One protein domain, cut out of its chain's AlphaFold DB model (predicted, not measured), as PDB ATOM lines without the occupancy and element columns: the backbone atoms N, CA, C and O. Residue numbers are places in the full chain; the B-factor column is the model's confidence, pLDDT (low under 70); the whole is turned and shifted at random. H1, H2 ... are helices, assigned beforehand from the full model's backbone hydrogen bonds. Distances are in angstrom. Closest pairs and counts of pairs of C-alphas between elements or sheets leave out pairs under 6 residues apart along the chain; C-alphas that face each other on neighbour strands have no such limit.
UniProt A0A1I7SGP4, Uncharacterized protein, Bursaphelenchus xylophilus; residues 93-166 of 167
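Overview. This is residues 93 to 166 of the 167 residues of an uncharacterized protein of Bursaphelenchus xylophilus (UniProt A0A1I7SGP4). One longer helix, H1, makes a spine along a loose, elongated model; the short helical hairpin of H3 and H4 packs across its middle and first end, while the small helix H2 meets its last residues. Loops make much of the rest, and residues 99 to 104 stick out. The printed part has 74 residues with four named helices, H1, H2, H3 and H4 in chain order, and no named strand; the class is all helix, though 31 residues are in named elements, under half. The radius of gyration of the C-alphas is 14.3 A, and the spans are 44 by 28 by 21 A.

Along the chain. Residues 93 to 107 hold no named element. H1, residues 108 to 122, begins at C-alpha 108 (-14.712, -27.357, 29.810) and is 21.1 A long. H2 is residues 132 to 135. H3 is residues 149 to 154, 8.8 A long. H4, residues 159 to 164, is 8.7 A long and ends at C-alpha 164 (-11.263, -18.836, 23.497).

Arrangement. H1 is the hub, touching three helices. It touches H3 about perpendicular at 73 degrees, with the C-alphas of Ala 115 and Leu 154 closest at 4.9 A. It touches H4, Glu 108 to Leu 160 being the closest C-alphas at 5.7 A, at a steep tilt of 68 degrees, only just short of about perpendicular, opposite ways. H1 and H2 only just touch, through residues 121 to 122 of H1 alone, with 3 pairs of C-alphas within 8 A; the closest, Lys 122 and Tyr 132, are 5.4 A apart. H3 and H4 touch as a hairpin at a steep tilt of 38 degrees, opposite ways; the closest C-alphas, of Ala 153 and Ala 162, are 5.0 A apart. H2 is apart from H3 and H4. In H1, H3 and H4 every O i to N i+4 pair is within hydrogen-bond range; H2 is too short for one.

Size, cuts and confidence. The C-alphas farthest apart, of Glu 101 and Pro 141, are 46.2 A apart. The printed part has no cut. The link from H2 to H3 is long, with 13 residues. Mean pLDDT of the printed part is 83.5, and no printed residue is under 70.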
ATOM      1  N   TYR A  93       7.607 -31.145  24.400       70.06
ATOM      2  CA  TYR A  93       6.374 -30.872  23.671       70.06
ATOM      3  C   TYR A  93       5.316 -31.886  24.098       70.06
ATOM      4  O   TYR A  93       5.603 -33.080  24.185       70.06
ATOM      5  N   VAL A  94       4.110 -31.403  24.393       74.00
ATOM      6  CA  VAL A  94       2.989 -32.231  24.840       74.00
ATOM      7  C   VAL A  94       1.862 -32.069  23.835       74.00
ATOM      8  O   VAL A  94       1.380 -30.962  23.617       74.00
ATOM      9  N   ILE A  95       1.449 -33.183  23.237       81.00
ATOM     10  CA  ILE A  95       0.257 -33.255  22.395       81.00
ATOM     11  C   ILE A  95      -0.852 -33.825  23.263       81.00
ATOM     12  O   ILE A  95      -0.688 -34.897  23.847       81.00
ATOM     13  N   TYR A  96      -1.968 -33.112  23.343       82.00
ATOM     14  CA  TYR A  96      -3.182 -33.618  23.959       82.00
ATOM     15  C   TYR A  96      -4.232 -33.796  22.864       82.00
ATOM     16  O   TYR A  96      -4.569 -32.844  22.164       82.00
ATOM     17  N   GLU A  97      -4.742 -35.013  22.727       84.56
ATOM     18  CA  GLU A  97      -5.733 -35.389  21.722       84.56
ATOM     19  C   GLU A  97      -6.981 -35.949  22.416       84.56
ATOM     20  O   GLU A  97      -6.870 -36.711  23.381       84.56
ATOM     21  N   ASP A  98      -8.172 -35.566  21.946       84.44
ATOM     22  CA  ASP A  98      -9.417 -36.208  22.373       84.44
ATOM     23  C   ASP A  98      -9.742 -37.356  21.415       84.44
ATOM     24  O   ASP A  98     -10.071 -37.135  20.254       84.44
ATOM     25  N   THR A  99      -9.656 -38.589  21.911       85.00
ATOM     26  CA  THR A  99      -9.910 -39.807  21.130       85.00
ATOM     27  C   THR A  99     -11.397 -40.184  21.057       85.00
ATOM     28  O   THR A  99     -11.724 -41.312  20.689       85.00
ATOM     29  N   THR A 100     -12.308 -39.311  21.498       82.94
ATOM     30  CA  THR A 100     -13.761 -39.526  21.375       82.94
ATOM     31  C   THR A 100     -14.260 -39.209  19.964       82.94
ATOM     32  O   THR A 100     -13.610 -38.474  19.225       82.94
ATOM     33  N   GLU A 101     -15.424 -39.750  19.580       78.56
ATOM     34  CA  GLU A 101     -16.008 -39.543  18.240       78.56
ATOM     35  C   GLU A 101     -16.250 -38.061  17.903       78.56
ATOM     36  O   GLU A 101     -16.156 -37.682  16.739       78.56
ATOM     37  N   ASP A 102     -16.495 -37.216  18.911       79.12
ATOM     38  CA  ASP A 102     -16.710 -35.775  18.734       79.12
ATOM     39  C   ASP A 102     -15.408 -34.989  18.486       79.12
ATOM     40  O   ASP A 102     -15.459 -33.856  18.006       79.12
ATOM     41  N   GLY A 103     -14.242 -35.558  18.828       78.50
ATOM     42  CA  GLY A 103     -12.917 -35.001  18.523       78.50
ATOM     43  C   GLY A 103     -12.674 -33.557  18.988       78.50
ATOM     44  O   GLY A 103     -11.861 -32.853  18.388       78.50
ATOM     45  N   ASN A 104     -13.384 -33.078  20.017       82.50
ATOM     46  CA  ASN A 104     -13.355 -31.669  20.414       82.50
ATOM     47  C   ASN A 104     -12.606 -31.443  21.730       82.50
ATOM     48  O   ASN A 104     -13.110 -31.712  22.822       82.50
ATOM     49  N   ILE A 105     -11.427 -30.834  21.618       84.44
ATOM     50  CA  ILE A 105     -10.599 -30.523  22.779       84.44
ATOM     51  C   ILE A 105     -11.061 -29.288  23.565       84.44
ATOM     52  O   ILE A 105     -10.782 -29.169  24.757       84.44
ATOM     53  N   LEU A 106     -11.822 -28.388  22.936       84.56
ATOM     54  CA  LEU A 106     -12.265 -27.114  23.511       84.56
ATOM     55  C   LEU A 106     -13.539 -27.273  24.352       84.56
ATOM     56  O   LEU A 106     -14.489 -26.498  24.241       84.56
ATOM     57  N   THR A 107     -13.574 -28.296  25.200       85.69
ATOM     58  CA  THR A 107     -14.658 -28.519  26.160       85.69
ATOM     59  C   THR A 107     -14.173 -28.233  27.574       85.69
ATOM     60  O   THR A 107     -13.003 -28.421  27.896       85.69
ATOM     61  N   GLU A 108     -15.073 -27.787  28.452       86.06
ATOM     62  CA  GLU A 108     -14.712 -27.357  29.810       86.06
ATOM     63  C   GLU A 108     -13.961 -28.443  30.588       86.06
ATOM     64  O   GLU A 108     -12.929 -28.177  31.204       86.06
ATOM     65  N   LYS A 109     -14.437 -29.689  30.497       87.25
ATOM     66  CA  LYS A 109     -13.804 -30.839  31.144       87.25
ATOM     67  C   LYS A 109     -12.376 -31.058  30.639       87.25
ATOM     68  O   LYS A 109     -11.466 -31.182  31.447       87.25
ATOM     69  N   ARG A 110     -12.171 -31.069  29.319       87.75
ATOM     70  CA  ARG A 110     -10.857 -31.335  28.713       87.75
ATOM     71  C   ARG A 110      -9.873 -30.207  28.962       87.75
ATOM     72  O   ARG A 110      -8.727 -30.466  29.303       87.75
ATOM     73  N   MET A 111     -10.334 -28.966  28.868       87.75
ATOM     74  CA  MET A 111      -9.518 -27.799  29.189       87.75
ATOM     75  C   MET A 111      -9.085 -27.797  30.653       87.75
ATOM     76  O   MET A 111      -7.949 -27.439  30.955       87.75
ATOM     77  N   LYS A 112      -9.953 -28.259  31.560       88.06
ATOM     78  CA  LYS A 112      -9.595 -28.472  32.961       88.06
ATOM     79  C   LYS A 112      -8.569 -29.594  33.128       88.06
ATOM     80  O   LYS A 112      -7.579 -29.386  33.822       88.06
ATOM     81  N   ASP A 113      -8.759 -30.730  32.456       88.50
ATOM     82  CA  ASP A 113      -7.802 -31.843  32.478       88.50
ATOM     83  C   ASP A 113      -6.409 -31.376  31.994       88.50
ATOM     84  O   ASP A 113      -5.397 -31.633  32.647       88.50
ATOM     85  N   ILE A 114      -6.352 -30.611  30.896       89.69
ATOM     86  CA  ILE A 114      -5.111 -30.022  30.368       89.69
ATOM     87  C   ILE A 114      -4.495 -29.032  31.371       89.69
ATOM     88  O   ILE A 114      -3.284 -29.064  31.604       89.69
ATOM     89  N   ALA A 115      -5.305 -28.164  31.981       89.44
ATOM     90  CA  ALA A 115      -4.837 -27.205  32.979       89.44
ATOM     91  C   ALA A 115      -4.232 -27.902  34.208       89.44
ATOM     92  O   ALA A 115      -3.198 -27.470  34.725       89.44
ATOM     93  N   ASP A 116      -4.836 -29.000  34.659       89.75
ATOM     94  CA  ASP A 116      -4.337 -29.788  35.783       89.75
ATOM     95  C   ASP A 116      -3.019 -30.496  35.427       89.75
ATOM     96  O   ASP A 116      -2.077 -30.485  36.224       89.75
ATOM     97  N   VAL A 117      -2.890 -31.026  34.205       89.44
ATOM     98  CA  VAL A 117      -1.616 -31.568  33.699       89.44
ATOM     99  C   VAL A 117      -0.530 -30.488  33.671       89.44
ATOM    100  O   VAL A 117       0.563 -30.718  34.188       89.44
ATOM    101  N   HIS A 118      -0.823 -29.299  33.138       88.50
ATOM    102  CA  HIS A 118       0.119 -28.172  33.106       88.50
ATOM    103  C   HIS A 118       0.597 -27.778  34.511       88.50
ATOM    104  O   HIS A 118       1.801 -27.649  34.757       88.50
ATOM    105  N   LYS A 119      -0.324 -27.677  35.478       88.62
ATOM    106  CA  LYS A 119       0.013 -27.406  36.886       88.62
ATOM    107  C   LYS A 119       0.907 -28.491  37.478       88.62
ATOM    108  O   LYS A 119       1.878 -28.172  38.164       88.62
ATOM    109  N   ASN A 120       0.621 -29.759  37.193       89.25
ATOM    110  CA  ASN A 120       1.442 -30.874  37.658       89.25
ATOM    111  C   ASN A 120       2.861 -30.803  37.089       89.25
ATOM    112  O   ASN A 120       3.813 -30.952  37.850       89.25
ATOM    113  N   VAL A 121       3.014 -30.490  35.798       86.31
ATOM    114  CA  VAL A 121       4.326 -30.304  35.156       86.31
ATOM    115  C   VAL A 121       5.121 -29.177  35.823       86.31
ATOM    116  O   VAL A 121       6.296 -29.367  36.138       86.31
ATOM    117  N   LYS A 122       4.494 -28.030  36.121       86.25
ATOM    118  CA  LYS A 122       5.159 -26.918  36.833       86.25
ATOM    119  C   LYS A 122       5.588 -27.280  38.259       86.25
ATOM    120  O   LYS A 122       6.549 -26.705  38.769       86.25
ATOM    121  N   ASN A 123       4.897 -28.226  38.889       89.19
ATOM    122  CA  ASN A 123       5.174 -28.677  40.251       89.19
ATOM    123  C   ASN A 123       6.180 -29.835  40.326       89.19
ATOM    124  O   ASN A 123       6.529 -30.252  41.431       89.19
ATOM    125  N   VAL A 124       6.666 -30.351  39.190       88.31
ATOM    126  CA  VAL A 124       7.699 -31.394  39.181       88.31
ATOM    127  C   VAL A 124       8.983 -30.862  39.814       88.31
ATOM    128  O   VAL A 124       9.464 -29.769  39.502       88.31
ATOM    129  N   VAL A 125       9.552 -31.678  40.698       90.44
ATOM    130  CA  VAL A 125      10.830 -31.426  41.357       90.44
ATOM    131  C   VAL A 125      11.787 -32.544  40.975       90.44
ATOM    132  O   VAL A 125      11.439 -33.720  41.038       90.44
ATOM    133  N   THR A 126      12.987 -32.171  40.546       87.94
ATOM    134  CA  THR A 126      14.040 -33.139  40.207       87.94
ATOM    135  C   THR A 126      14.654 -33.761  41.463       87.94
ATOM    136  O   THR A 126      14.577 -33.184  42.546       87.94
ATOM    137  N   ASP A 127      15.383 -34.869  41.314       88.44
ATOM    138  CA  ASP A 127      16.132 -35.510  42.414       88.44
ATOM    139  C   ASP A 127      17.157 -34.576  43.086       88.44
ATOM    140  O   ASP A 127      17.605 -34.816  44.205       88.44
ATOM    141  N   LYS A 128      17.532 -33.483  42.406       90.38
ATOM    142  CA  LYS A 128      18.412 -32.424  42.923       90.38
ATOM    143  C   LYS A 128      17.648 -31.258  43.563       90.38
ATOM    144  O   LYS A 128      18.231 -30.199  43.763       90.38
ATOM    145  N   TYR A 129      16.357 -31.427  43.843       89.38
ATOM    146  CA  TYR A 129      15.455 -30.407  44.391       89.38
ATOM    147  C   TYR A 129      15.261 -29.157  43.517       89.38
ATOM    148  O   TYR A 129      14.761 -28.143  43.999       89.38
ATOM    149  N   LEU A 130      15.609 -29.222  42.228       88.50
ATOM    150  CA  LEU A 130      15.351 -28.129  41.285       88.50
ATOM    151  C   LEU A 130      13.886 -28.154  40.852       88.50
ATOM    152  O   LEU A 130      13.384 -29.216  40.464       88.50
ATOM    153  N   LYS A 131      13.235 -26.992  40.899       89.50
ATOM    154  CA  LYS A 131      11.858 -26.771  40.448       89.50
ATOM    155  C   LYS A 131      11.829 -26.274  39.007       89.50
ATOM    156  O   LYS A 131      12.826 -25.775  38.485       89.50
ATOM    157  N   TYR A 132      10.648 -26.309  38.391       85.69
ATOM    158  CA  TYR A 132      10.421 -25.694  37.080       85.69
ATOM    159  C   TYR A 132      10.889 -24.230  37.029       85.69
ATOM    160  O   TYR A 132      11.568 -23.834  36.085       85.69
ATOM    161  N   SER A 133      10.602 -23.440  38.070       85.62
ATOM    162  CA  SER A 133      11.031 -22.037  38.161       85.62
ATOM    163  C   SER A 133      12.544 -21.852  38.112       85.62
ATOM    164  O   SER A 133      13.012 -20.791  37.725       85.62
ATOM    165  N   ASP A 134      13.330 -22.847  38.504       84.94
ATOM    166  CA  ASP A 134      14.788 -22.718  38.553       84.94
ATOM    167  C   ASP A 134      15.412 -23.000  37.180       84.94
ATOM    168  O   ASP A 134      16.496 -22.511  36.872       84.94
ATOM    169  N   LEU A 135      14.702 -23.767  36.347       81.31
ATOM    170  CA  LEU A 135      15.165 -24.278  35.056       81.31
ATOM    171  C   LEU A 135      14.519 -23.585  33.852       81.31
ATOM    172  O   LEU A 135      15.021 -23.708  32.737       81.31
ATOM    173  N   CYS A 136      13.387 -22.912  34.054       80.50
ATOM    174  CA  CYS A 136      12.625 -22.293  32.980       80.50
ATOM    175  C   CYS A 136      13.417 -21.192  32.261       80.50
ATOM    176  O   CYS A 136      14.283 -20.522  32.831       80.50
ATOM    177  N   TYR A 137      13.065 -20.972  30.997       76.75
ATOM    178  CA  TYR A 137      13.640 -19.899  30.200       76.75
ATOM    179  C   TYR A 137      13.106 -18.524  30.639       76.75
ATOM    180  O   TYR A 137      11.921 -18.389  30.948       76.75
ATOM    181  N   ARG A 138      13.978 -17.508  30.646       79.62
ATOM    182  CA  ARG A 138      13.681 -16.109  30.998       79.62
ATOM    183  C   ARG A 138      14.419 -15.176  30.033       79.62
ATOM    184  O   ARG A 138      15.570 -15.459  29.708       79.62
ATOM    185  N   GLU A 139      13.800 -14.068  29.612       71.50
ATOM    186  CA  GLU A 139      14.487 -13.060  28.773       71.50
ATOM    187  C   GLU A 139      15.543 -12.320  29.597       71.50
ATOM    188  O   GLU A 139      16.645 -12.042  29.125       71.50
ATOM    189  N   GLU A 140      15.217 -12.061  30.864       78.12
ATOM    190  CA  GLU A 140      16.078 -11.386  31.823       78.12
ATOM    191  C   GLU A 140      16.478 -12.338  32.962       78.12
ATOM    192  O   GLU A 140      15.662 -13.162  33.385       78.12
ATOM    193  N   PRO A 141      17.693 -12.217  33.535       73.62
ATOM    194  CA  PRO A 141      18.169 -13.099  34.608       73.62
ATOM    195  C   PRO A 141      17.236 -13.180  35.827       73.62
ATOM    196  O   PRO A 141      17.150 -14.225  36.466       73.62
ATOM    197  N   ASN A 142      16.507 -12.096  36.109       79.00
ATOM    198  CA  ASN A 142      15.543 -11.992  37.208       79.00
ATOM    199  C   ASN A 142      14.081 -11.938  36.718       79.00
ATOM    200  O   ASN A 142      13.189 -11.568  37.479       79.00
ATOM    201  N   GLY A 143      13.837 -12.272  35.449       79.50
ATOM    202  CA  GLY A 143      12.514 -12.238  34.835       79.50
ATOM    203  C   GLY A 143      11.619 -13.413  35.233       79.50
ATOM    204  O   GLY A 143      12.035 -14.383  35.879       79.50
ATOM    205  N   THR A 144      10.357 -13.341  34.817       83.19
ATOM    206  CA  THR A 144       9.422 -14.465  34.905       83.19
ATOM    207  C   THR A 144       9.748 -15.525  33.856       83.19
ATOM    208  O   THR A 144      10.358 -15.243  32.823       83.19
ATOM    209  N   CYS A 145       9.352 -16.771  34.131       82.12
ATOM    210  CA  CYS A 145       9.441 -17.837  33.141       82.12
ATOM    211  C   CYS A 145       8.611 -17.463  31.911       82.12
ATOM    212  O   CYS A 145       7.433 -17.127  32.041       82.12
ATOM    213  N   LEU A 146       9.190 -17.585  30.726       77.69
ATOM    214  CA  LEU A 146       8.428 -17.456  29.494       77.69
ATOM    215  C   LEU A 146       7.677 -18.745  29.244       77.69
ATOM    216  O   LEU A 146       8.262 -19.826  29.174       77.69
ATOM    217  N   ILE A 147       6.371 -18.603  29.100       78.62
ATOM    218  CA  ILE A 147       5.469 -19.684  28.742       78.62
ATOM    219  C   ILE A 147       4.618 -19.219  27.565       78.62
ATOM    220  O   ILE A 147       4.370 -18.025  27.390       78.62
ATOM    221  N   HIS A 148       4.198 -20.172  26.736       77.00
ATOM    222  CA  HIS A 148       3.327 -19.890  25.603       77.00
ATOM    223  C   HIS A 148       2.004 -19.263  26.097       77.00
ATOM    224  O   HIS A 148       1.498 -19.703  27.134       77.00
ATOM    225  N   PRO A 149       1.398 -18.291  25.384       80.81
ATOM    226  CA  PRO A 149       0.151 -17.638  25.808       80.81
ATOM    227  C   PRO A 149      -0.976 -18.609  26.186       80.81
ATOM    228  O   PRO A 149      -1.691 -18.383  27.157       80.81
ATOM    229  N   ILE A 150      -1.083 -19.740  25.482       82.69
ATOM    230  CA  ILE A 150      -2.074 -20.776  25.810       82.69
ATOM    231  C   ILE A 150      -1.863 -21.377  27.207       82.69
ATOM    232  O   ILE A 150      -2.826 -21.656  27.910       82.69
ATOM    233  N   LEU A 151      -0.608 -21.521  27.645       84.25
ATOM    234  CA  LEU A 151      -0.272 -22.018  28.978       84.25
ATOM    235  C   LEU A 151      -0.593 -20.978  30.055       84.25
ATOM    236  O   LEU A 151      -1.017 -21.360  31.139       84.25
ATOM    237  N   TYR A 152      -0.462 -19.680  29.749       83.88
ATOM    238  CA  TYR A 152      -0.967 -18.619  30.628       83.88
ATOM    239  C   TYR A 152      -2.488 -18.708  30.790       83.88
ATOM    240  O   TYR A 152      -2.982 -18.641  31.912       83.88
ATOM    241  N   ALA A 153      -3.233 -18.917  29.700       86.75
ATOM    242  CA  ALA A 153      -4.687 -19.071  29.765       86.75
ATOM    243  C   ALA A 153      -5.123 -20.303  30.579       86.75
ATOM    244  O   ALA A 153      -6.112 -20.238  31.303       86.75
ATOM    245  N   LEU A 154      -4.367 -21.402  30.521       87.56
ATOM    246  CA  LEU A 154      -4.623 -22.607  31.321       87.56
ATOM    247  C   LEU A 154      -4.397 -22.414  32.830       87.56
ATOM    248  O   LEU A 154      -4.860 -23.225  33.632       87.56
ATOM    249  N   GLU A 155      -3.677 -21.369  33.236       85.75
ATOM    250  CA  GLU A 155      -3.493 -21.036  34.653       85.75
ATOM    251  C   GLU A 155      -4.685 -20.262  35.233       85.75
ATOM    252  O   GLU A 155      -4.821 -20.200  36.458       85.75
ATOM    253  N   ASP A 156      -5.575 -19.737  34.386       85.06
ATOM    254  CA  ASP A 156      -6.785 -19.051  34.824       85.06
ATOM    255  C   ASP A 156      -7.805 -20.028  35.441       85.06
ATOM    256  O   ASP A 156      -7.940 -21.193  35.058       85.06
ATOM    257  N   SER A 157      -8.576 -19.520  36.402       80.12
ATOM    258  CA  SER A 157      -9.759 -20.182  36.953       80.12
ATOM    259  C   SER A 157     -10.801 -20.567  35.892       80.12
ATOM    260  O   SER A 157     -11.514 -21.553  36.067       80.12
ATOM    261  N   GLN A 158     -10.864 -19.820  34.789       83.12
ATOM    262  CA  GLN A 158     -11.748 -20.025  33.646       83.12
ATOM    263  C   GLN A 158     -10.935 -20.364  32.391       83.12
ATOM    264  O   GLN A 158     -11.051 -19.700  31.361       83.12
ATOM    265  N   ALA A 159     -10.123 -21.423  32.471       82.38
ATOM    266  CA  ALA A 159      -9.215 -21.847  31.403       82.38
ATOM    267  C   ALA A 159      -9.879 -21.926  30.015       82.38
ATOM    268  O   ALA A 159      -9.326 -21.413  29.048       82.38
ATOM    269  N   LEU A 160     -11.091 -22.493  29.913       84.00
ATOM    270  CA  LEU A 160     -11.827 -22.570  28.644       84.00
ATOM    271  C   LEU A 160     -12.078 -21.178  28.043       84.00
ATOM    272  O   LEU A 160     -11.762 -20.945  26.878       84.00
ATOM    273  N   LEU A 161     -12.610 -20.250  28.841       82.75
ATOM    274  CA  LEU A 161     -12.913 -18.893  28.390       82.75
ATOM    275  C   LEU A 161     -11.629 -18.150  27.998       82.75
ATOM    276  O   LEU A 161     -11.567 -17.550  26.930       82.75
ATOM    277  N   ALA A 162     -10.586 -18.239  28.824       81.69
ATOM    278  CA  ALA A 162      -9.299 -17.614  28.548       81.69
ATOM    279  C   ALA A 162      -8.680 -18.129  27.237       81.69
ATOM    280  O   ALA A 162      -8.151 -17.343  26.453       81.69
ATOM    281  N   THR A 163      -8.799 -19.431  26.950       81.50
ATOM    282  CA  THR A 163      -8.309 -19.996  25.683       81.50
ATOM    283  C   THR A 163      -9.128 -19.591  24.462       81.50
ATOM    284  O   THR A 163      -8.551 -19.459  23.386       81.50
ATOM    285  N   GLN A 164     -10.429 -19.325  24.604       81.19
ATOM    286  CA  GLN A 164     -11.263 -18.836  23.497       81.19
ATOM    287  C   GLN A 164     -10.851 -17.438  23.019       81.19
ATOM    288  O   GLN A 164     -11.028 -17.128  21.848       81.19
ATOM    289  N   PHE A 165     -10.278 -16.608  23.894       75.88
ATOM    290  CA  PHE A 165      -9.771 -15.279  23.530       75.88
ATOM    291  C   PHE A 165      -8.391 -15.295  22.855       75.88
ATOM    292  O   PHE A 165      -7.918 -14.248  22.419       75.88
ATOM    293  N   LEU A 166      -7.737 -16.458  22.794       71.00
ATOM    294  CA  LEU A 166      -6.441 -16.647  22.138       71.00
ATOM    295  C   LEU A 166      -6.558 -17.296  20.748       71.00
ATOM    296  O   LEU A 166      -5.533 -17.440  20.080       71.00
TER     297      LEU A 166